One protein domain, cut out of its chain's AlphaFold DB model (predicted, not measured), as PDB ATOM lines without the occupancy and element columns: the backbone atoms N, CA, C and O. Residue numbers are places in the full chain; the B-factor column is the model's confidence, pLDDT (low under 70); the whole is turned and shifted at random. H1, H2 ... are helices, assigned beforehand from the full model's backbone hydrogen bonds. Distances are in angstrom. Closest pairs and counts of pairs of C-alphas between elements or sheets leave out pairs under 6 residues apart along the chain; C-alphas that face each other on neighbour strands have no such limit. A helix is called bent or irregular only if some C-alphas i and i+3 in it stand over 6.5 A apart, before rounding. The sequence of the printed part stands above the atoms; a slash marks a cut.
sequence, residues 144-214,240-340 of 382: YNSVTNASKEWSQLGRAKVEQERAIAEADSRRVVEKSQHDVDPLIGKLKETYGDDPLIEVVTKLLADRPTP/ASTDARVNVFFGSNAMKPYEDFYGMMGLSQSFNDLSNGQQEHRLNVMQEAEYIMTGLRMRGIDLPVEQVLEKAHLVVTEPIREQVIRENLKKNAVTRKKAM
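What this domain is: This is residues 144 to 214 and 240 to 340 of the 382 residues of an uncharacterized protein of marine sediment metagenome (UniProt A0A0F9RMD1). One very long helix, H1, makes most of the length; H5 and H6 cross its first part as the core of a small head that H3 and H4 complete. H2 folds back along the far end of H1, and at the opposite end residues 329 to 340 of H7 stick out as an arm. The 172 printed residues include seven named helices, H1 to H7 in order, and no named strand: the class is all helix, the helix packing mostly crossed. The whole is extended, with a radius of gyration of the C-alphas of 27.3 A and spans of 100 by 37 by 29 A.

Where its parts are: Find C-alpha 144 at (245.625, 43.789, 136.127); from there H1 runs 76.5 A to residue 195. H2 follows at residues 199 to 209. Look next for H3 at 240 to 250, H4 at 253 to 262, irregular with C-alphas 257 and 260 7.8 A apart, H5 at 276 to 298, 33.0 A long, and H6 at 305 to 317. H7, residues 321 to 340, runs 28.2 A to C-alpha 340 at (254.912, 11.557, 145.373).

How they stand to each other: Residues 151 to 162 of H1 touch H5, about perpendicular at 89 degrees; the closest C-alphas, Gly 158 and Gly 295, are 4.1 A apart. H5 touches H6 at a steep tilt of 59 degrees, C-alphas 289 and 312 being closest at 5.0 A. H3 touches H6, with C-alphas 249 and 306 closest at 6.9 A. H4 touches H5, closest at C-alphas 262 and 278, 4.6 A. H1 and H2 form a hairpin. Every O i to N i+4 pair is within hydrogen-bond range in H2, H3, H5, H6 and H7, against 45 of 48 in H1 and 2 of 6 in H4, where 4 of 7 O i to N i+3 pairs are.

The domain as a whole: Residues 215 to 239 are not printed, a 33.3 A gap between C-alphas 214 and 240. The link from H4 to H5 is long. Confidence is under 70 in 31 residues, among them 173 to 184 and 207 to 214.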
ATOM      1  N   TYR A 144     245.862  43.705 134.690       91.81
ATOM      2  CA  TYR A 144     245.625  43.789 136.127       91.81
ATOM      3  C   TYR A 144     246.049  45.134 136.708       91.81
ATOM      4  O   TYR A 144     245.269  45.768 137.419       91.81
ATOM      5  N   ASN A 145     247.264  45.591 136.397       91.88
ATOM      6  CA  ASN A 145     247.767  46.867 136.900       91.88
ATOM      7  C   ASN A 145     246.910  48.027 136.382       91.88
ATOM      8  O   ASN A 145     246.590  48.936 137.141       91.88
ATOM      9  N   SER A 146     246.481  47.968 135.118       92.06
ATOM     10  CA  SER A 146     245.575  48.954 134.528       92.06
ATOM     11  C   SER A 146     244.229  49.003 135.259       92.06
ATOM     12  O   SER A 146     243.817  50.073 135.706       92.06
ATOM     13  N   VAL A 147     243.583  47.850 135.472       90.06
ATOM     14  CA  VAL A 147     242.298  47.763 136.189       90.06
ATOM     15  C   VAL A 147     242.439  48.223 137.634       90.06
ATOM     16  O   VAL A 147     241.587  48.964 138.123       90.06
ATOM     17  N   THR A 148     243.507  47.816 138.313       91.19
ATOM     18  CA  THR A 148     243.761  48.179 139.711       91.19
ATOM     19  C   THR A 148     243.996  49.682 139.846       91.19
ATOM     20  O   THR A 148     243.386  50.319 140.701       91.19
ATOM     21  N   ASN A 149     244.804  50.278 138.966       93.38
ATOM     22  CA  ASN A 149     245.058  51.718 138.969       93.38
ATOM     23  C   ASN A 149     243.791  52.517 138.646       93.38
ATOM     24  O   ASN A 149     243.454  53.432 139.391       93.38
ATOM     25  N   ALA A 150     243.037  52.128 137.615       92.31
ATOM     26  CA  ALA A 150     241.768  52.777 137.289       92.31
ATOM     27  C   ALA A 150     240.761  52.672 138.447       92.31
ATOM     28  O   ALA A 150     240.080  53.638 138.777       92.31
ATOM     29  N   SER A 151     240.690  51.514 139.110       93.31
ATOM     30  CA  SER A 151     239.809  51.313 140.266       93.31
ATOM     31  C   SER A 151     240.224  52.186 141.452       93.31
ATOM     32  O   SER A 151     239.363  52.796 142.081       93.31
ATOM     33  N   LYS A 152     241.530  52.333 141.712       95.06
ATOM     34  CA  LYS A 152     242.054  53.276 142.714       95.06
ATOM     35  C   LYS A 152     241.703  54.724 142.373       95.06
ATOM     36  O   LYS A 152     241.298  55.460 143.265       95.06
ATOM     37  N   GLU A 153     241.808  55.132 141.109       95.31
ATOM     38  CA  GLU A 153     241.402  56.476 140.671       95.31
ATOM     39  C   GLU A 153     239.900  56.718 140.890       95.31
ATOM     40  O   GLU A 153     239.514  57.761 141.423       95.31
ATOM     41  N   TRP A 154     239.044  55.745 140.548       94.38
ATOM     42  CA  TRP A 154     237.601  55.836 140.814       94.38
ATOM     43  C   TRP A 154     237.291  55.901 142.297       94.38
ATOM     44  O   TRP A 154     236.494  56.740 142.711       94.38
ATOM     45  N   SER A 155     237.954  55.075 143.100       94.75
ATOM     46  CA  SER A 155     237.825  55.112 144.550       94.75
ATOM     47  C   SER A 155     238.236  56.467 145.122       94.75
ATOM     48  O   SER A 155     237.491  57.061 145.896       94.75
ATOM     49  N   GLN A 156     239.371  57.029 144.697       94.88
ATOM     50  CA  GLN A 156     239.831  58.343 145.157       94.88
ATOM     51  C   GLN A 156     238.842  59.459 144.805       94.88
ATOM     52  O   GLN A 156     238.527  60.288 145.660       94.88
ATOM     53  N   LEU A 157     238.307  59.458 143.581       92.62
ATOM     54  CA  LEU A 157     237.272  60.411 143.171       92.62
ATOM     55  C   LEU A 157     235.985  60.239 143.986       92.62
ATOM     56  O   LEU A 157     235.400  61.225 144.432       92.62
ATOM     57  N   GLY A 158     235.570  58.994 144.228       90.75
ATOM     58  CA  GLY A 158     234.420  58.682 145.068       90.75
ATOM     59  C   GLY A 158     234.590  59.153 146.506       90.75
ATOM     60  O   GLY A 158     233.704  59.819 147.035       90.75
ATOM     61  N   ARG A 159     235.745  58.877 147.118       91.06
ATOM     62  CA  ARG A 159     236.110  59.343 148.464       91.06
ATOM     63  C   ARG A 159     236.068  60.863 148.550       91.06
ATOM     64  O   ARG A 159     235.448  61.395 149.464       91.06
ATOM     65  N   ALA A 160     236.664  61.556 147.579       91.62
ATOM     66  CA  ALA A 160     236.654  63.016 147.531       91.62
ATOM     67  C   ALA A 160     235.226  63.579 147.460       91.62
ATOM     68  O   ALA A 160     234.904  64.535 148.163       91.62
ATOM     69  N   LYS A 161     234.347  62.959 146.662       89.44
ATOM     70  CA  LYS A 161     232.943  63.368 146.565       89.44
ATOM     71  C   LYS A 161     232.162  63.093 147.850       89.44
ATOM     72  O   LYS A 161     231.444  63.973 148.311       89.44
ATOM     73  N   VAL A 162     232.312  61.908 148.440       86.44
ATOM     74  CA  VAL A 162     231.644  61.562 149.706       86.44
ATOM     75  C   VAL A 162     232.088  62.506 150.825       86.44
ATOM     76  O   VAL A 162     231.249  62.981 151.587       86.44
ATOM     77  N   GLU A 163     233.378  62.840 150.893       88.06
ATOM     78  CA  GLU A 163     233.904  63.791 151.877       88.06
ATOM     79  C   GLU A 163     233.393  65.217 151.626       88.06
ATOM     80  O   GLU A 163     233.015  65.914 152.564       88.06
ATOM     81  N   GLN A 164     233.294  65.645 150.364       85.44
ATOM     82  CA  GLN A 164     232.698  66.935 150.014       85.44
ATOM     83  C   GLN A 164     231.223  67.011 150.432       85.44
ATOM     84  O   GLN A 164     230.802  67.997 151.036       85.44
ATOM     85  N   GLU A 165     230.434  65.976 150.138       81.25
ATOM     86  CA  GLU A 165     229.029  65.887 150.550       81.25
ATOM     87  C   GLU A 165     228.894  65.902 152.077       81.25
ATOM     88  O   GLU A 165     228.017  66.581 152.617       81.25
ATOM     89  N   ARG A 166     229.795  65.211 152.783       79.56
ATOM     90  CA  ARG A 166     229.853  65.211 154.246       79.56
ATOM     91  C   ARG A 166     230.167  66.596 154.804       79.56
ATOM     92  O   ARG A 166     229.472  67.046 155.711       79.56
ATOM     93  N   ALA A 167     231.161  67.288 154.252       80.06
ATOM     94  CA  ALA A 167     231.535  68.632 154.679       80.06
ATOM     95  C   ALA A 167     230.392  69.640 154.472       80.06
ATOM     96  O   ALA A 167     230.159  70.497 155.325       80.06
ATOM     97  N   ILE A 168     229.641  69.515 153.371       78.56
ATOM     98  CA  ILE A 168     228.449  70.336 153.114       78.56
ATOM     99  C   ILE A 168     227.357  70.032 154.147       78.56
ATOM    100  O   ILE A 168     226.831  70.957 154.763       78.56
ATOM    101  N   ALA A 169     227.058  68.754 154.400       75.12
ATOM    102  CA  ALA A 169     226.058  68.357 155.393       75.12
ATOM    103  C   ALA A 169     226.425  68.824 156.816       75.12
ATOM    104  O   ALA A 169     225.567  69.277 157.580       75.12
ATOM    105  N   GLU A 170     227.709  68.774 157.175       75.38
ATOM    106  CA  GLU A 170     228.189  69.283 158.458       75.38
ATOM    107  C   GLU A 170     228.072  70.815 158.540       75.38
ATOM    108  O   GLU A 170     227.594  71.349 159.543       75.38
ATOM    109  N   ALA A 171     228.427  71.540 157.477       72.88
ATOM    110  CA  ALA A 171     228.259  72.991 157.424       72.88
ATOM    111  C   ALA A 171     226.781  73.413 157.530       72.88
ATOM    112  O   ALA A 171     226.456  74.361 158.251       72.88
ATOM    113  N   ASP A 172     225.878  72.689 156.867       71.25
ATOM    114  CA  ASP A 172     224.441  72.958 156.919       71.25
ATOM    115  C   ASP A 172     223.851  72.654 158.302       71.25
ATOM    116  O   ASP A 172     223.075  73.454 158.829       71.25
ATOM    117  N   SER A 173     224.268  71.563 158.952       68.44
ATOM    118  CA  SER A 173     223.833  71.263 160.324       68.44
ATOM    119  C   SER A 173     224.321  72.307 161.339       68.44
ATOM    120  O   SER A 173     223.540  72.727 162.196       68.44
ATOM    121  N   ARG A 174     225.553  72.822 161.202       65.31
ATOM    122  CA  ARG A 174     226.060  73.938 162.026       65.31
ATOM    123  C   ARG A 174     225.242  75.219 161.829       65.31
ATOM    124  O   ARG A 174     224.879  75.857 162.816       65.31
ATOM    125  N   ARG A 175     224.872  75.557 160.587       58.91
ATOM    126  CA  ARG A 175     224.022  76.727 160.280       58.91
ATOM    127  C   ARG A 175     222.625  76.631 160.894       58.91
ATOM    128  O   ARG A 175     222.084  77.643 161.337       58.91
ATOM    129  N   VAL A 176     222.029  75.437 160.929       61.06
ATOM    130  CA  VAL A 176     220.713  75.220 161.558       61.06
ATOM    131  C   VAL A 176     220.780  75.451 163.072       61.06
ATOM    132  O   VAL A 176     219.890  76.100 163.627       61.06
ATOM    133  N   VAL A 177     221.848  74.992 163.734       60.41
ATOM    134  CA  VAL A 177     222.058  75.213 165.174       60.41
ATOM    135  C   VAL A 177     222.273  76.698 165.479       60.41
ATOM    136  O   VAL A 177     221.599  77.238 166.357       60.41
ATOM    137  N   GLU A 178     223.118  77.389 164.713       57.44
ATOM    138  CA  GLU A 178     223.395  78.820 164.907       57.44
ATOM    139  C   GLU A 178     222.135  79.685 164.715       57.44
ATOM    140  O   GLU A 178     221.832  80.554 165.534       57.44
ATOM    141  N   LYS A 179     221.316  79.382 163.697       58.12
ATOM    142  CA  LYS A 179     220.045  80.083 163.463       58.12
ATOM    143  C   LYS A 179     219.044  79.873 164.604       58.12
ATOM    144  O   LYS A 179     218.353  80.808 164.991       58.12
ATOM    145  N   SER A 180     218.995  78.667 165.174       59.38
ATOM    146  CA  SER A 180     218.107  78.371 166.303       59.38
ATOM    147  C   SER A 180     218.506  79.090 167.599       59.38
ATOM    148  O   SER A 180     217.627  79.444 168.380       59.38
ATOM    149  N   GLN A 181     219.799  79.359 167.811       58.06
ATOM    150  CA  GLN A 181     220.279  80.146 168.954       58.06
ATOM    151  C   GLN A 181     219.977  81.641 168.774       58.06
ATOM    152  O   GLN A 181     219.450  82.273 169.690       58.06
ATOM    153  N   HIS A 182     220.190  82.180 167.568       58.62
ATOM    154  CA  HIS A 182     219.919  83.588 167.262       58.62
ATOM    155  C   HIS A 182     218.424  83.965 167.402       58.62
ATOM    156  O   HIS A 182     218.106  85.119 167.698       58.62
ATOM    157  N   ASP A 183     217.488  83.026 167.235       62.84
ATOM    158  CA  ASP A 183     216.048  83.277 167.429       62.84
ATOM    159  C   ASP A 183     215.615  83.288 168.915       62.84
ATOM    160  O   ASP A 183     214.590  83.885 169.259       62.84
ATOM    161  N   VAL A 184     216.390  82.674 169.821       65.81
ATOM    162  CA  VAL A 184     216.069  82.582 171.262       65.81
ATOM    163  C   VAL A 184     216.551  83.813 172.041       65.81
ATOM    164  O   VAL A 184     215.828  84.318 172.906       65.81
ATOM    165  N   ASP A 185     217.711  84.365 171.696       70.06
ATOM    166  CA  ASP A 185     218.282  85.563 172.329       70.06
ATOM    167  C   ASP A 185     217.361  86.807 172.340       70.06
ATOM    168  O   ASP A 185     217.216  87.436 173.397       70.06
ATOM    169  N   PRO A 186     216.660  87.178 171.247       72.31
ATOM    170  CA  PRO A 186     215.747  88.321 171.263       72.31
ATOM    171  C   PRO A 186     214.480  88.064 172.094       72.31
ATOM    172  O   PRO A 186     213.891  89.014 172.614       72.31
ATOM    173  N   LEU A 187     214.051  86.806 172.255       69.06
ATOM    174  CA  LEU A 187     212.936  86.442 173.140       69.06
ATOM    175  C   LEU A 187     213.340  86.574 174.614       69.06
ATOM    176  O   LEU A 187     212.561  87.091 175.416       69.06
ATOM    177  N   ILE A 188     214.571  86.183 174.950       71.00
ATOM    178  CA  ILE A 188     215.155  86.387 176.282       71.00
ATOM    179  C   ILE A 188     215.308  87.885 176.583       71.00
ATOM    180  O   ILE A 188     214.963  88.327 177.680       71.00
ATOM    181  N   GLY A 189     215.767  88.678 175.608       74.62
ATOM    182  CA  GLY A 189     215.871  90.135 175.729       74.62
ATOM    183  C   GLY A 189     214.523  90.803 176.024       74.62
ATOM    184  O   GLY A 189     214.412  91.562 176.985       74.62
ATOM    185  N   LYS A 190     213.473  90.442 175.272       77.62
ATOM    186  CA  LYS A 190     212.106  90.941 175.506       77.62
ATOM    187  C   LYS A 190     211.555  90.527 176.872       77.62
ATOM    188  O   LYS A 190     210.890  91.329 177.523       77.62
ATOM    189  N   LEU A 191     211.836  89.309 177.341       72.56
ATOM    190  CA  LEU A 191     211.400  88.867 178.672       72.56
ATOM    191  C   LEU A 191     212.010  89.727 179.791       72.56
ATOM    192  O   LEU A 191     211.286  90.152 180.688       72.56
ATOM    193  N   LYS A 192     213.314  90.019 179.708       78.06
ATOM    194  CA  LYS A 192     214.026  90.872 180.677       78.06
ATOM    195  C   LYS A 192     213.521  92.315 180.668       78.06
ATOM    196  O   LYS A 192     213.381  92.922 181.721       78.06
ATOM    197  N   GLU A 193     213.191  92.849 179.494       80.19
ATOM    198  CA  GLU A 193     212.623  94.197 179.366       80.19
ATOM    199  C   GLU A 193     211.212  94.298 179.972       80.19
ATOM    200  O   GLU A 193     210.876  95.296 180.605       80.19
ATOM    201  N   THR A 194     210.391  93.254 179.818       74.19
ATOM    202  CA  THR A 194     208.979  93.285 180.242       74.19
ATOM    203  C   THR A 194     208.797  92.988 181.735       74.19
ATOM    204  O   THR A 194     207.862  93.500 182.352       74.19
ATOM    205  N   TYR A 195     209.669  92.162 182.320       74.62
ATOM    206  CA  TYR A 195     209.512  91.648 183.686       74.62
ATOM    207  C   TYR A 195     210.670  92.014 184.642       74.62
ATOM    208  O   TYR A 195     210.586  91.708 185.828       74.62
ATOM    209  N   GLY A 196     211.714  92.715 184.179       75.75
ATOM    210  CA  GLY A 196     212.834  93.166 185.018       75.75
ATOM    211  C   GLY A 196     213.754  92.026 185.477       75.75
ATOM    212  O   GLY A 196     213.996  91.089 184.723       75.75
ATOM    213  N   ASP A 197     214.257  92.101 186.715       70.62
ATOM    214  CA  ASP A 197     215.115  91.078 187.347       70.62
ATOM    215  C   ASP A 197     214.294  90.087 188.203       70.62
ATOM    216  O   ASP A 197     214.621  89.799 189.357       70.62
ATOM    217  N   ASP A 198     213.172  89.589 187.673       76.69
ATOM    218  CA  ASP A 198     212.374  88.570 188.363       76.69
ATOM    219  C   ASP A 198     213.130  87.218 188.364       76.69
ATOM    220  O   ASP A 198     213.531  86.740 187.296       76.69
ATOM    221  N   PRO A 199     213.315  86.553 189.523       72.75
ATOM    222  CA  PRO A 199     213.969  85.243 189.607       72.75
ATOM    223  C   PRO A 199     213.307  84.152 188.745       72.75
ATOM    224  O   PRO A 199     213.963  83.174 188.383       72.75
ATOM    225  N   LEU A 200     212.032  84.301 188.366       69.12
ATOM    226  CA  LEU A 200     211.369  83.400 187.416       69.12
ATOM    227  C   LEU A 200     211.947  83.502 185.999       69.12
ATOM    228  O   LEU A 200     211.944  82.508 185.273       69.12
ATOM    229  N   ILE A 201     212.497  84.654 185.607       72.19
ATOM    230  CA  ILE A 201     213.140  84.839 184.299       72.19
ATOM    231  C   ILE A 201     214.435  84.038 184.239       72.19
ATOM    232  O   ILE A 201     214.699  83.438 183.207       72.19
ATOM    233  N   GLU A 202     215.214  83.956 185.324       69.12
ATOM    234  CA  GLU A 202     216.403  83.092 185.374       69.12
ATOM    235  C   GLU A 202     216.058  81.607 185.228       69.12
ATOM    236  O   GLU A 202     216.798  80.850 184.602       69.12
ATOM    237  N   VAL A 203     214.929  81.175 185.794       73.12
ATOM    238  CA  VAL A 203     214.457  79.795 185.640       73.12
ATOM    239  C   VAL A 203     214.001  79.554 184.205       73.12
ATOM    240  O   VAL A 203     214.339  78.527 183.629       73.12
ATOM    241  N   VAL A 204     213.283  80.503 183.602       71.62
ATOM    242  CA  VAL A 204     212.796  80.404 182.220       71.62
ATOM    243  C   VAL A 204     213.940  80.490 181.209       71.62
ATOM    244  O   VAL A 204     213.940  79.725 180.251       71.62
ATOM    245  N   THR A 205     214.950  81.337 181.424       71.62
ATOM    246  CA  THR A 205     216.145  81.405 180.568       71.62
ATOM    247  C   THR A 205     216.994  80.155 180.695       71.62
ATOM    248  O   THR A 205     217.430  79.650 179.669       71.62
ATOM    249  N   LYS A 206     217.165  79.598 181.902       71.50
ATOM    250  CA  LYS A 206     217.784  78.275 182.070       71.50
ATOM    251  C   LYS A 206     216.974  77.195 181.367       71.50
ATOM    252  O   LYS A 206     217.553  76.407 180.647       71.50
ATOM    253  N   LEU A 207     215.647  77.204 181.480       69.94
ATOM    254  CA  LEU A 207     214.786  76.220 180.819       69.94
ATOM    255  C   LEU A 207     214.764  76.365 179.288       69.94
ATOM    256  O   LEU A 207     214.541  75.378 178.601       69.94
ATOM    257  N   LEU A 208     214.956  77.578 178.754       67.12
ATOM    258  CA  LEU A 208     215.067  77.873 177.318       67.12
ATOM    259  C   LEU A 208     216.468  77.572 176.772       67.12
ATOM    260  O   LEU A 208     216.565  77.111 175.640       67.12
ATOM    261  N   ALA A 209     217.518  77.796 177.565       66.12
ATOM    262  CA  ALA A 209     218.901  77.450 177.237       66.12
ATOM    263  C   ALA A 209     219.160  75.936 177.348       66.12
ATOM    264  O   ALA A 209     219.860  75.378 176.510       66.12
ATOM    265  N   ASP A 210     218.544  75.272 178.333       61.97
ATOM    266  CA  ASP A 210     218.542  73.813 178.507       61.97
ATOM    267  C   ASP A 210     217.447  73.129 177.683       61.97
ATOM    268  O   ASP A 210     217.356  71.899 177.686       61.97
ATOM    269  N   ARG A 211     216.590  73.883 176.974       58.31
ATOM    270  CA  ARG A 211     215.650  73.264 176.044       58.31
ATOM    271  C   ARG A 211     216.507  72.663 174.936       58.31
ATOM    272  O   ARG A 211     217.130  73.433 174.204       58.31
ATOM    273  N   PRO A 212     216.544  71.328 174.766       53.00
ATOM    274  CA  PRO A 212     217.149  70.778 173.572       53.00
ATOM    275  C   PRO A 212     216.395  71.427 172.418       53.00
ATOM    276  O   PRO A 212     215.157  71.376 172.369       53.00
ATOM    277  N   THR A 213     217.123  72.116 171.539       53.34
ATOM    278  CA  THR A 213     216.583  72.520 170.245       53.34
ATOM    279  C   THR A 213     215.813  71.316 169.712       53.34
ATOM    280  O   THR A 213     216.293  70.187 169.871       53.34
ATOM    281  N   PRO A 214     214.593  71.475 169.167       43.66
ATOM    282  CA  PRO A 214     213.979  70.394 168.428       43.66
ATOM    283  C   PRO A 214     214.872  70.180 167.211       43.66
ATOM    284  O   PRO A 214     214.651  70.733 166.136       43.66
ATOM    285  N   ALA A 240     217.032  44.093 149.948       61.72
ATOM    286  CA  ALA A 240     217.453  42.719 150.251       61.72
ATOM    287  C   ALA A 240     218.185  42.047 149.063       61.72
ATOM    288  O   ALA A 240     218.969  41.119 149.242       61.72
ATOM    289  N   SER A 241     217.972  42.546 147.838       69.12
ATOM    290  CA  SER A 241     218.712  42.139 146.644       69.12
ATOM    291  C   SER A 241     220.195  42.521 146.652       69.12
ATOM    292  O   SER A 241     220.987  41.800 146.059       69.12
ATOM    293  N   THR A 242     220.587  43.646 147.256       69.19
ATOM    294  CA  THR A 242     221.993  44.077 147.326       69.19
ATOM    295  C   THR A 242     222.766  43.186 148.286       69.19
ATOM    296  O   THR A 242     223.803  42.655 147.904       69.19
ATOM    297  N   ASP A 243     222.217  42.924 149.473       73.25
ATOM    298  CA  ASP A 243     222.838  42.021 150.450       73.25
ATOM    299  C   ASP A 243     222.944  40.594 149.897       73.25
ATOM    300  O   ASP A 243     223.978  39.941 150.032       73.25
ATOM    301  N   ALA A 244     221.914  40.130 149.178       79.31
ATOM    302  CA  ALA A 244     221.971  38.854 148.472       79.31
ATOM    303  C   ALA A 244     223.100  38.819 147.425       79.31
ATOM    304  O   ALA A 244     223.847  37.846 147.378       79.31
ATOM    305  N   ARG A 245     223.276  39.877 146.619       83.38
ATOM    306  CA  ARG A 245     224.361  39.970 145.621       83.38
ATOM    307  C   ARG A 245     225.746  39.994 146.265       83.38
ATOM    308  O   ARG A 245     226.648  39.319 145.781       83.38
ATOM    309  N   VAL A 246     225.905  40.715 147.374       85.25
ATOM    310  CA  VAL A 246     227.155  40.752 148.150       85.25
ATOM    311  C   VAL A 246     227.487  39.363 148.701       85.25
ATOM    312  O   VAL A 246     228.620  38.898 148.581       85.25
ATOM    313  N   ASN A 247     226.495  38.653 149.238       85.25
ATOM    314  CA  ASN A 247     226.694  37.297 149.748       85.25
ATOM    315  C   ASN A 247     227.022  36.301 148.630       85.25
ATOM    316  O   ASN A 247     227.913  35.470 148.802       85.25
ATOM    317  N   VAL A 248     226.367  36.417 147.470       88.50
ATOM    318  CA  VAL A 248     226.684  35.624 146.271       88.50
ATOM    319  C   VAL A 248     228.116  35.887 145.802       88.50
ATOM    320  O   VAL A 248     228.825  34.943 145.457       88.50
ATOM    321  N   PHE A 249     228.573  37.142 145.837       91.19
ATOM    322  CA  PHE A 249     229.945  37.500 145.486       91.19
ATOM    323  C   PHE A 249     230.965  36.800 146.398       91.19
ATOM    324  O   PHE A 249     231.834  36.079 145.899       91.19
ATOM    325  N   PHE A 250     230.828  36.932 147.723       91.38
ATOM    326  CA  PHE A 250     231.748  36.304 148.685       91.38
ATOM    327  C   PHE A 250     231.643  34.773 148.734       91.38
ATOM    328  O   PHE A 250     232.619  34.116 149.075       91.38
ATOM    329  N   GLY A 251     230.491  34.201 148.374       88.81
ATOM    330  CA  GLY A 251     230.297  32.753 148.243       88.81
ATOM    331  C   GLY A 251     230.718  32.174 146.888       88.81
ATOM    332  O   GLY A 251     230.606  30.968 146.672       88.81
ATOM    333  N   SER A 252     231.172  33.005 145.946       89.56
ATOM    334  CA  SER A 252     231.545  32.546 144.609       89.56
ATOM    335  C   SER A 252     232.821  31.695 144.626       89.56
ATOM    336  O   SER A 252     233.717  31.875 145.454       89.56
ATOM    337  N   ASN A 253     232.964  30.801 143.640       86.94
ATOM    338  CA  ASN A 253     234.177  29.989 143.476       86.94
ATOM    339  C   ASN A 253     235.456  30.839 143.374       86.94
ATOM    340  O   ASN A 253     236.523  30.399 143.791       86.94
ATOM    341  N   ALA A 254     235.337  32.060 142.853       84.75
ATOM    342  CA  ALA A 254     236.443  32.994 142.689       84.75
ATOM    343  C   ALA A 254     236.972  33.545 144.031       84.75
ATOM    344  O   ALA A 254     238.117  34.004 144.102       84.75
ATOM    345  N   MET A 255     236.158  33.506 145.092       89.94
ATOM    346  CA  MET A 255     236.521  33.979 146.432       89.94
ATOM    347  C   MET A 255     237.073  32.879 147.340       89.94
ATOM    348  O   MET A 255     237.680  33.207 148.353       89.94
ATOM    349  N   LYS A 256     236.977  31.600 146.950       89.12
ATOM    350  CA  LYS A 256     237.541  30.462 147.706       89.12
ATOM    351  C   LYS A 256     239.012  30.637 148.113       89.12
ATOM    352  O   LYS A 256     239.334  30.342 149.257       89.12
ATOM    353  N   PRO A 257     239.919  31.163 147.261       88.12
ATOM    354  CA  PRO A 257     241.305  31.400 147.674       88.12
ATOM    355  C   PRO A 257     241.460  32.414 148.817       88.12
ATOM    356  O   PRO A 257     242.526  32.488 149.416       88.12
ATOM    357  N   TYR A 258     240.420  33.204 149.087       90.19
ATOM    358  CA  TYR A 258     240.365  34.245 150.107       90.19
ATOM    359  C   TYR A 258     239.383  33.889 151.234       90.19
ATOM    360  O   TYR A 258     238.974  34.774 151.983       90.19
ATOM    361  N   GLU A 259     238.990  32.620 151.358       90.62
ATOM    362  CA  GLU A 259     238.081  32.145 152.405       90.62
ATOM    363  C   GLU A 259     238.608  32.460 153.807       90.62
ATOM    364  O   GLU A 259     237.860  32.978 154.629       90.62
ATOM    365  N   ASP A 260     239.901  32.267 154.062       89.44
ATOM    366  CA  ASP A 260     240.503  32.594 155.361       89.44
ATOM    367  C   ASP A 260     240.377  34.101 155.676       89.44
ATOM    368  O   ASP A 260     240.146  34.503 156.820       89.44
ATOM    369  N   PHE A 261     240.441  34.942 154.637       90.50
ATOM    370  CA  PHE A 261     240.404  36.402 154.740       90.50
ATOM    371  C   PHE A 261     238.983  36.969 154.879       90.50
ATOM    372  O   PHE A 261     238.745  37.846 155.704       90.50
ATOM    373  N   TYR A 262     238.019  36.479 154.095       91.31
ATOM    374  CA  TYR A 262     236.637  36.977 154.118       91.31
ATOM    375  C   TYR A 262     235.679  36.112 154.944       91.31
ATOM    376  O   TYR A 262     234.570  36.553 155.238       91.31
ATOM    377  N   GLY A 263     236.063  34.890 155.300       88.44
ATOM    378  CA  GLY A 263     235.178  33.843 155.809       88.44
ATOM    379  C   GLY A 263     234.232  33.301 154.734       88.44
ATOM    380  O   GLY A 263     233.956  33.973 153.736       88.44
ATOM    381  N   MET A 264     233.675  32.112 154.952       84.75
ATOM    382  CA  MET A 264     232.503  31.625 154.221       84.75
ATOM    383  C   MET A 264     231.266  31.681 155.111       84.75
ATOM    384  O   MET A 264     231.349  31.469 156.315       84.75
ATOM    385  N   MET A 265     230.112  31.966 154.503       81.31
ATOM    386  CA  MET A 265     228.824  31.868 155.186       81.31
ATOM    387  C   MET A 265     228.053  30.680 154.622       81.31
ATOM    388  O   MET A 265     227.825  30.602 153.415       81.31
ATOM    389  N   GLY A 266     227.640  29.769 155.498       76.31
ATOM    390  CA  GLY A 266     226.657  28.739 155.173       76.31
ATOM    391  C   GLY A 266     225.253  29.324 154.971       76.31
ATOM    392  O   GLY A 266     224.978  30.460 155.353       76.31
ATOM    393  N   LEU A 267     224.329  28.526 154.421       71.75
ATOM    394  CA  LEU A 267     222.954  28.955 154.098       71.75
ATOM    395  C   LEU A 267     222.160  29.536 155.287       71.75
ATOM    396  O   LEU A 267     221.191  30.259 155.070       71.75
ATOM    397  N   SER A 268     222.536  29.210 156.526       71.25
ATOM    398  CA  SER A 268     221.879  29.680 157.752       71.25
ATOM    399  C   SER A 268     222.718  30.660 158.575       71.25
ATOM    400  O   SER A 268     222.283  31.052 159.656       71.25
ATOM    401  N   GLN A 269     223.922  31.007 158.116       78.44
ATOM    402  CA  GLN A 269     224.809  31.921 158.828       78.44
ATOM    403  C   GLN A 269     224.526  33.364 158.424       78.44
ATOM    404  O   GLN A 269     224.242  33.686 157.269       78.44
ATOM    405  N   SER A 270     224.592  34.234 159.415       78.81
ATOM    406  CA  SER A 270     224.452  35.671 159.290       78.81
ATOM    407  C   SER A 270     225.822  36.341 159.244       78.81
ATOM    408  O   SER A 270     226.830  35.780 159.667       78.81
ATOM    409  N   PHE A 271     225.852  37.592 158.785       78.94
ATOM    410  CA  PHE A 271     227.067  38.410 158.774       78.94
ATOM    411  C   PHE A 271     227.757  38.480 160.152       78.94
ATOM    412  O   PHE A 271     228.980  38.543 160.226       78.94
ATOM    413  N   ASN A 272     226.978  38.409 161.238       82.06
ATOM    414  CA  ASN A 272     227.479  38.465 162.613       82.06
ATOM    415  C   ASN A 272     228.195  37.184 163.065       82.06
ATOM    416  O   ASN A 272     228.869  37.210 164.092       82.06
ATOM    417  N   ASP A 273     228.047  36.081 162.327       85.31
ATOM    418  CA  ASP A 273     228.683  34.799 162.650       85.31
ATOM    419  C   ASP A 273     230.133  34.721 162.135       85.31
ATOM    420  O   ASP A 273     230.874  33.804 162.489       85.31
ATOM    421  N   LEU A 274     230.558  35.691 161.319       86.62
ATOM    422  CA  LEU A 274     231.940  35.841 160.860       86.62
ATOM    423  C   LEU A 274     232.836  36.390 161.977       86.62
ATOM    424  O   LEU A 274     232.370  37.122 162.853       86.62
ATOM    425  N   SER A 275     234.144  36.119 161.925       90.69
ATOM    426  CA  SER A 275     235.078  36.754 162.863       90.69
ATOM    427  C   SER A 275     235.126  38.274 162.654       90.69
ATOM    428  O   SER A 275     234.902  38.759 161.544       90.69
ATOM    429  N   ASN A 276     235.465  39.046 163.693       88.88
ATOM    430  CA  ASN A 276     235.531  40.512 163.587       88.88
ATOM    431  C   ASN A 276     236.431  40.982 162.429       88.88
ATOM    432  O   ASN A 276     236.066  41.911 161.715       88.88
ATOM    433  N   GLY A 277     237.570  40.314 162.207       87.69
ATOM    434  CA  GLY A 277     238.463  40.627 161.088       87.69
ATOM    435  C   GLY A 277     237.825  40.331 159.727       87.69
ATOM    436  O   GLY A 277     237.861  41.168 158.833       87.69
ATOM    437  N   GLN A 278     237.155  39.186 159.582       90.38
ATOM    438  CA  GLN A 278     236.442  38.828 158.349       90.38
ATOM    439  C   GLN A 278     235.297  39.802 158.042       90.38
ATOM    440  O   GLN A 278     235.124  40.213 156.893       90.38
ATOM    441  N   GLN A 279     234.545  40.218 159.067       88.44
ATOM    442  CA  GLN A 279     233.512  41.248 158.938       88.44
ATOM    443  C   GLN A 279     234.112  42.570 158.450       88.44
ATOM    444  O   GLN A 279     233.617  43.151 157.484       88.44
ATOM    445  N   GLU A 280     235.201  43.023 159.073       89.25
ATOM    446  CA  GLU A 280     235.905  44.249 158.691       89.25
ATOM    447  C   GLU A 280     236.421  44.179 157.248       89.25
ATOM    448  O   GLU A 280     236.222  45.106 156.465       89.25
ATOM    449  N   HIS A 281     237.013  43.056 156.840       91.62
ATOM    450  CA  HIS A 281     237.499  42.866 155.475       91.62
ATOM    451  C   HIS A 281     236.376  42.897 154.435       91.62
ATOM    452  O   HIS A 281     236.541  43.513 153.377       91.62
ATOM    453  N   ARG A 282     235.216  42.296 154.728       90.94
ATOM    454  CA  ARG A 282     234.035  42.400 153.857       90.94
ATOM    455  C   ARG A 282     233.504  43.830 153.786       90.94
ATOM    456  O   ARG A 282     233.223  44.309 152.689       90.94
ATOM    457  N   LEU A 283     233.427  44.526 154.922       89.38
ATOM    458  CA  LEU A 283     233.017  45.933 154.979       89.38
ATOM    459  C   LEU A 283     233.961  46.828 154.176       89.38
ATOM    460  O   LEU A 283     233.488  47.688 153.440       89.38
ATOM    461  N   ASN A 284     235.270  46.589 154.242       91.06
ATOM    462  CA  ASN A 284     236.257  47.338 153.468       91.06
ATOM    463  C   ASN A 284     236.037  47.176 151.959       91.06
ATOM    464  O   ASN A 284     236.101  48.161 151.229       91.06
ATOM    465  N   VAL A 285     235.721  45.966 151.482       93.44
ATOM    466  CA  VAL A 285     235.370  45.742 150.066       93.44
ATOM    467  C   VAL A 285     234.079  46.464 149.694       93.44
ATOM    468  O   VAL A 285     234.026  47.104 148.649       93.44
ATOM    469  N   MET A 286     233.045  46.395 150.535       91.62
ATOM    470  CA  MET A 286     231.776  47.085 150.275       91.62
ATOM    471  C   MET A 286     231.957  48.605 150.227       91.62
ATOM    472  O   MET A 286     231.473  49.257 149.305       91.62
ATOM    473  N   GLN A 287     232.704  49.166 151.175       90.94
ATOM    474  CA  GLN A 287     232.994  50.594 151.231       90.94
ATOM    475  C   GLN A 287     233.830  51.039 150.023       90.94
ATOM    476  O   GLN A 287     233.538  52.055 149.393       90.94
ATOM    477  N   GLU A 288     234.845  50.258 149.652       92.75
ATOM    478  CA  GLU A 288     235.654  50.524 148.465       92.75
ATOM    479  C   GLU A 288     234.812  50.449 147.182       92.75
ATOM    480  O   GLU A 288     234.953  51.294 146.296       92.75
ATOM    481  N   ALA A 289     233.873  49.503 147.103       93.44
ATOM    482  CA  ALA A 289     232.923  49.403 146.003       93.44
ATOM    483  C   ALA A 289     232.015  50.640 145.914       93.44
ATOM    484  O   ALA A 289     231.808  51.170 144.823       93.44
ATOM    485  N   GLU A 290     231.518  51.158 147.036       92.00
ATOM    486  CA  GLU A 290     230.732  52.398 147.057       92.00
ATOM    487  C   GLU A 290     231.532  53.604 146.549       92.00
ATOM    488  O   GLU A 290     231.006  54.415 145.776       92.00
ATOM    489  N   TYR A 291     232.808  53.713 146.928       93.75
ATOM    490  CA  TYR A 291     233.683  54.763 146.413       93.75
ATOM    491  C   TYR A 291     233.900  54.624 144.907       93.75
ATOM    492  O   TYR A 291     233.691  55.588 144.170       93.75
ATOM    493  N   ILE A 292     234.225  53.424 144.421       94.25
ATOM    494  CA  ILE A 292     234.395  53.166 142.986       94.25
ATOM    495  C   ILE A 292     233.109  53.502 142.220       94.25
ATOM    496  O   ILE A 292     233.158  54.214 141.219       94.25
ATOM    497  N   MET A 293     231.950  53.057 142.708       93.50
ATOM    498  CA  MET A 293     230.645  53.343 142.105       93.50
ATOM    499  C   MET A 293     230.359  54.845 142.057       93.50
ATOM    500  O   MET A 293     229.904  55.367 141.040       93.50
ATOM    501  N   THR A 294     230.651  55.560 143.143       91.31
ATOM    502  CA  THR A 294     230.471  57.012 143.219       91.31
ATOM    503  C   THR A 294     231.377  57.735 142.221       91.31
ATOM    504  O   THR A 294     230.903  58.627 141.514       91.31
ATOM    505  N   GLY A 295     232.644  57.324 142.108       92.06
ATOM    506  CA  GLY A 295     233.596  57.874 141.142       92.06
ATOM    507  C   GLY A 295     233.214  57.593 139.686       92.06
ATOM    508  O   GLY A 295     233.265  58.497 138.853       92.06
ATOM    509  N   LEU A 296     232.754  56.378 139.376       92.69
ATOM    510  CA  LEU A 296     232.257  56.011 138.044       92.69
ATOM    511  C   LEU A 296     231.031  56.839 137.645       92.69
ATOM    512  O   LEU A 296     230.990  57.401 136.547       92.69
ATOM    513  N   ARG A 297     230.084  57.023 138.575       93.00
ATOM    514  CA  ARG A 297     228.890  57.853 138.360       93.00
ATOM    515  C   ARG A 297     229.226  59.313 138.070       93.00
ATOM    516  O   ARG A 297     228.514  59.948 137.299       93.00
ATOM    517  N   MET A 298     230.318  59.854 138.620       91.31
ATOM    518  CA  MET A 298     230.778  61.211 138.276       91.31
ATOM    519  C   MET A 298     231.198  61.346 136.809       91.31
ATOM    520  O   MET A 298     231.147  62.444 136.263       91.31
ATOM    521  N   ARG A 299     231.594  60.242 136.169       92.19
ATOM    522  CA  ARG A 299     231.944  60.192 134.744       92.19
ATOM    523  C   ARG A 299     230.789  59.735 133.854       92.19
ATOM    524  O   ARG A 299     230.993  59.534 132.662       92.19
ATOM    525  N   GLY A 300     229.591  59.565 134.416       92.62
ATOM    526  CA  GLY A 300     228.427  59.062 133.686       92.62
ATOM    527  C   GLY A 300     228.517  57.578 133.324       92.62
ATOM    528  O   GLY A 300     227.775  57.129 132.456       92.62
ATOM    529  N   ILE A 301     229.412  56.822 133.965       93.50
ATOM    530  CA  ILE A 301     229.529  55.375 133.786       93.50
ATOM    531  C   ILE A 301     228.767  54.704 134.927       93.50
ATOM    532  O   ILE A 301     229.042  54.973 136.096       93.50
ATOM    533  N   ASP A 302     227.833  53.819 134.592       91.75
ATOM    534  CA  ASP A 302     227.150  52.968 135.566       91.75
ATOM    535  C   ASP A 302     227.589  51.520 135.339       91.75
ATOM    536  O   ASP A 302     227.510  51.005 134.224       91.75
ATOM    537  N   LEU A 303     228.113  50.888 136.388       89.00
ATOM    538  CA  LEU A 303     228.534  49.489 136.364       89.00
ATOM    539  C   LEU A 303     227.650  48.675 137.310       89.00
ATOM    540  O   LEU A 303     227.257  49.181 138.366       89.00
ATOM    541  N   PRO A 304     227.363  47.405 136.973       90.75
ATOM    542  CA  PRO A 304     226.624  46.529 137.867       90.75
ATOM    543  C   PRO A 304     227.417  46.296 139.159       90.75
ATOM    544  O   PRO A 304     228.650  46.269 139.155       90.75
ATOM    545  N   VAL A 305     226.694  46.118 140.268       89.12
ATOM    546  CA  VAL A 305     227.262  45.996 141.622       89.12
ATOM    547  C   VAL A 305     228.323  44.898 141.686       89.12
ATOM    548  O   VAL A 305     229.361  45.087 142.311       89.12
ATOM    549  N   GLU A 306     228.101  43.787 140.991       90.50
ATOM    550  CA  GLU A 306     229.001  42.635 140.940       90.50
ATOM    551  C   GLU A 306     230.383  43.019 140.390       90.50
ATOM    552  O   GLU A 306     231.398  42.747 141.027       90.50
ATOM    553  N   GLN A 307     230.424  43.752 139.273       90.81
ATOM    554  CA  GLN A 307     231.682  44.204 138.669       90.81
ATOM    555  C   GLN A 307     232.400  45.241 139.531       90.81
ATOM    556  O   GLN A 307     233.629  45.334 139.527       90.81
ATOM    557  N   VAL A 308     231.642  46.056 140.265       92.94
ATOM    558  CA  VAL A 308     232.219  47.027 141.193       92.94
ATOM    559  C   VAL A 308     232.826  46.316 142.405       92.94
ATOM    560  O   VAL A 308     233.929  46.676 142.816       92.94
ATOM    561  N   LEU A 309     232.164  45.285 142.938       93.06
ATOM    562  CA  LEU A 309     232.690  44.449 144.023       93.06
ATOM    563  C   LEU A 309     233.969  43.716 143.606       93.06
ATOM    564  O   LEU A 309     234.920  43.670 144.380       93.06
ATOM    565  N   GLU A 310     234.039  43.215 142.373       92.06
ATOM    566  CA  GLU A 310     235.261  42.612 141.828       92.06
ATOM    567  C   GLU A 310     236.408  43.624 141.769       92.06
ATOM    568  O   GLU A 310     237.504  43.348 142.258       92.06
ATOM    569  N   LYS A 311     236.161  44.831 141.244       92.75
ATOM    570  CA  LYS A 311     237.161  45.912 141.216       92.75
ATOM    571  C   LYS A 311     237.619  46.303 142.622       92.75
ATOM    572  O   LYS A 311     238.818  46.449 142.850       92.75
ATOM    573  N   ALA A 312     236.687  46.427 143.562       94.06
ATOM    574  CA  ALA A 312     236.979  46.721 144.960       94.06
ATOM    575  C   ALA A 312     237.819  45.618 145.616       94.06
ATOM    576  O   ALA A 312     238.802  45.907 146.295       94.06
ATOM    577  N   HIS A 313     237.490  44.352 145.359       93.69
ATOM    578  CA  HIS A 313     238.259  43.210 145.835       93.69
ATOM    579  C   HIS A 313     239.711  43.252 145.348       93.69
ATOM    580  O   HIS A 313     240.613  43.042 146.157       93.69
ATOM    581  N   LEU A 314     239.966  43.583 144.076       91.50
ATOM    582  CA  LEU A 314     241.339  43.697 143.557       91.50
ATOM    583  C   LEU A 314     242.145  44.785 144.282       91.50
ATOM    584  O   LEU A 314     243.329  44.591 144.547       91.50
ATOM    585  N   VAL A 315     241.508  45.904 144.637       92.75
ATOM    586  CA  VAL A 315     242.156  46.989 145.391       92.75
ATOM    587  C   VAL A 315     242.420  46.580 146.842       92.75
ATOM    588  O   VAL A 315     243.523  46.778 147.344       92.75
ATOM    589  N   VAL A 316     241.439  45.976 147.519       92.81
ATOM    590  CA  VAL A 316     241.555  45.591 148.938       92.81
ATOM    591  C   VAL A 316     242.526  44.428 149.141       92.81
ATOM    592  O   VAL A 316     243.225  44.384 150.151       92.81
ATOM    593  N   THR A 317     242.590  43.485 148.199       91.38
ATOM    594  CA  THR A 317     243.434  42.287 148.334       91.38
ATOM    595  C   THR A 317     244.851  42.446 147.815       91.38
ATOM    596  O   THR A 317     245.688  41.597 148.110       91.38
ATOM    597  N   GLU A 318     245.167  43.530 147.109       87.75
ATOM    598  CA  GLU A 318     246.519  43.821 146.627       87.75
ATOM    599  C   GLU A 318     247.634  43.569 147.670       87.75
ATOM    600  O   GLU A 318     248.576  42.848 147.328       87.75
ATOM    601  N   PRO A 319     247.545  44.044 148.937       85.69
ATOM    602  CA  PRO A 319     248.602  43.821 149.930       85.69
ATOM    603  C   PRO A 319     248.734  42.367 150.412       85.69
ATOM    604  O   PRO A 319     249.825  41.947 150.789       85.69
ATOM    605  N   ILE A 320     247.650  41.587 150.406       86.31
ATOM    606  CA  ILE A 320     247.638  40.200 150.910       86.31
ATOM    607  C   ILE A 320     247.786  39.163 149.795       86.31
ATOM    608  O   ILE A 320     248.045  37.989 150.052       86.31
ATOM    609  N   ARG A 321     247.636  39.576 148.536       82.38
ATOM    610  CA  ARG A 321     247.601  38.679 147.380       82.38
ATOM    611  C   ARG A 321     248.844  37.806 147.293       82.38
ATOM    612  O   ARG A 321     248.748  36.622 146.990       82.38
ATOM    613  N   GLU A 322     250.019  38.370 147.563       81.56
ATOM    614  CA  GLU A 322     251.256  37.591 147.565       81.56
ATOM    615  C   GLU A 322     251.255  36.493 148.628       81.56
ATOM    616  O   GLU A 322     251.745  35.396 148.362       81.56
ATOM    617  N   GLN A 323     250.699  36.767 149.809       83.44
ATOM    618  CA  GLN A 323     250.581  35.783 150.883       83.44
ATOM    619  C   GLN A 323     249.643  34.655 150.450       83.44
ATOM    620  O   GLN A 323     250.049  33.495 150.460       83.44
ATOM    621  N   VAL A 324     248.471  35.003 149.913       82.75
ATOM    622  CA  VAL A 324     247.488  34.044 149.384       82.75
ATOM    623  C   VAL A 324     248.082  33.187 148.259       82.75
ATOM    624  O   VAL A 324     247.897  31.969 148.228       82.75
ATOM    625  N   ILE A 325     248.848  33.776 147.335       77.88
ATOM    626  CA  ILE A 325     249.533  33.023 146.271       77.88
ATOM    627  C   ILE A 325     250.564  32.062 146.874       77.88
ATOM    628  O   ILE A 325     250.605  30.891 146.497       77.88
ATOM    629  N   ARG A 326     251.386  32.526 147.825       81.44
ATOM    630  CA  ARG A 326     252.401  31.686 148.480       81.44
ATOM    631  C   ARG A 326     251.766  30.531 149.245       81.44
ATOM    632  O   ARG A 326     252.269  29.415 149.164       81.44
ATOM    633  N   GLU A 327     250.680  30.768 149.968       83.44
ATOM    634  CA  GLU A 327     249.952  29.731 150.703       83.44
ATOM    635  C   GLU A 327     249.326  28.703 149.768       83.44
ATOM    636  O   GLU A 327     249.485  27.505 149.993       83.44
ATOM    637  N   ASN A 328     248.712  29.142 148.670       77.88
ATOM    638  CA  ASN A 328     248.180  28.231 147.659       77.88
ATOM    639  C   ASN A 328     249.285  27.391 147.001       77.88
ATOM    640  O   ASN A 328     249.132  26.180 146.833       77.88
ATOM    641  N   LEU A 329     250.440  27.992 146.699       77.31
ATOM    642  CA  LEU A 329     251.607  27.258 146.205       77.31
ATOM    643  C   LEU A 329     252.136  26.262 147.244       77.31
ATOM    644  O   LEU A 329     252.447  25.126 146.886       77.31
ATOM    645  N   LYS A 330     252.196  26.639 148.529       83.12
ATOM    646  CA  LYS A 330     252.582  25.738 149.626       83.12
ATOM    647  C   LYS A 330     251.607  24.565 149.747       83.12
ATOM    648  O   LYS A 330     252.060  23.420 149.758       83.12
ATOM    649  N   LYS A 331     250.293  24.821 149.774       80.94
ATOM    650  CA  LYS A 331     249.237  23.790 149.816       80.94
ATOM    651  C   LYS A 331     249.405  22.814 148.638       80.94
ATOM    652  O   LYS A 331     249.500  21.606 148.853       80.94
ATOM    653  N   ASN A 332     249.594  23.324 147.418       76.25
ATOM    654  CA  ASN A 332     249.813  22.507 146.214       76.25
ATOM    655  C   ASN A 332     251.144  21.731 146.213       76.25
ATOM    656  O   ASN A 332     251.214  20.591 145.752       76.25
ATOM    657  N   ALA A 333     252.222  22.312 146.737       74.31
ATOM    658  CA  ALA A 333     253.504  21.622 146.859       74.31
ATOM    659  C   ALA A 333     253.425  20.471 147.876       74.31
ATOM    660  O   ALA A 333     253.964  19.385 147.640       74.31
ATOM    661  N   VAL A 334     252.713  20.675 148.990       74.81
ATOM    662  CA  VAL A 334     252.484  19.648 150.015       74.81
ATOM    663  C   VAL A 334     251.628  18.503 149.470       74.81
ATOM    664  O   VAL A 334     251.977  17.342 149.696       74.81
ATOM    665  N   THR A 335     250.559  18.782 148.716       74.44
ATOM    666  CA  THR A 335     249.735  17.724 148.101       74.44
ATOM    667  C   THR A 335     250.534  16.912 147.083       74.44
ATOM    668  O   THR A 335     250.508  15.681 147.143       74.44
ATOM    669  N   ARG A 336     251.346  17.558 146.229       67.06
ATOM    670  CA  ARG A 336     252.280  16.862 145.324       67.06
ATOM    671  C   ARG A 336     253.288  16.006 146.097       67.06
ATOM    672  O   ARG A 336     253.507  14.858 145.725       67.06
ATOM    673  N   LYS A 337     253.847  16.496 147.210       69.81
ATOM    674  CA  LYS A 337     254.755  15.715 148.071       69.81
ATOM    675  C   LYS A 337     254.067  14.486 148.677       69.81
ATOM    676  O   LYS A 337     254.658  13.411 148.653       69.81
ATOM    677  N   LYS A 338     252.828  14.610 149.173       66.88
ATOM    678  CA  LYS A 338     252.023  13.479 149.686       66.88
ATOM    679  C   LYS A 338     251.658  12.478 148.577       66.88
ATOM    680  O   LYS A 338     251.659  11.273 148.813       66.88
ATOM    681  N   ALA A 339     251.409  12.945 147.355       61.00
ATOM    682  CA  ALA A 339     251.176  12.076 146.199       61.00
ATOM    683  C   ALA A 339     252.460  11.367 145.722       61.00
ATOM    684  O   ALA A 339     252.417  10.220 145.284       61.00
ATOM    685  N   MET A 340     253.610  12.037 145.842       59.81
ATOM    686  CA  MET A 340     254.912  11.557 145.373       59.81
ATOM    687  C   MET A 340     255.699  10.780 146.436       59.81
ATOM    688  O   MET A 340     256.714  10.159 146.114       59.81
TER     689      MET A 340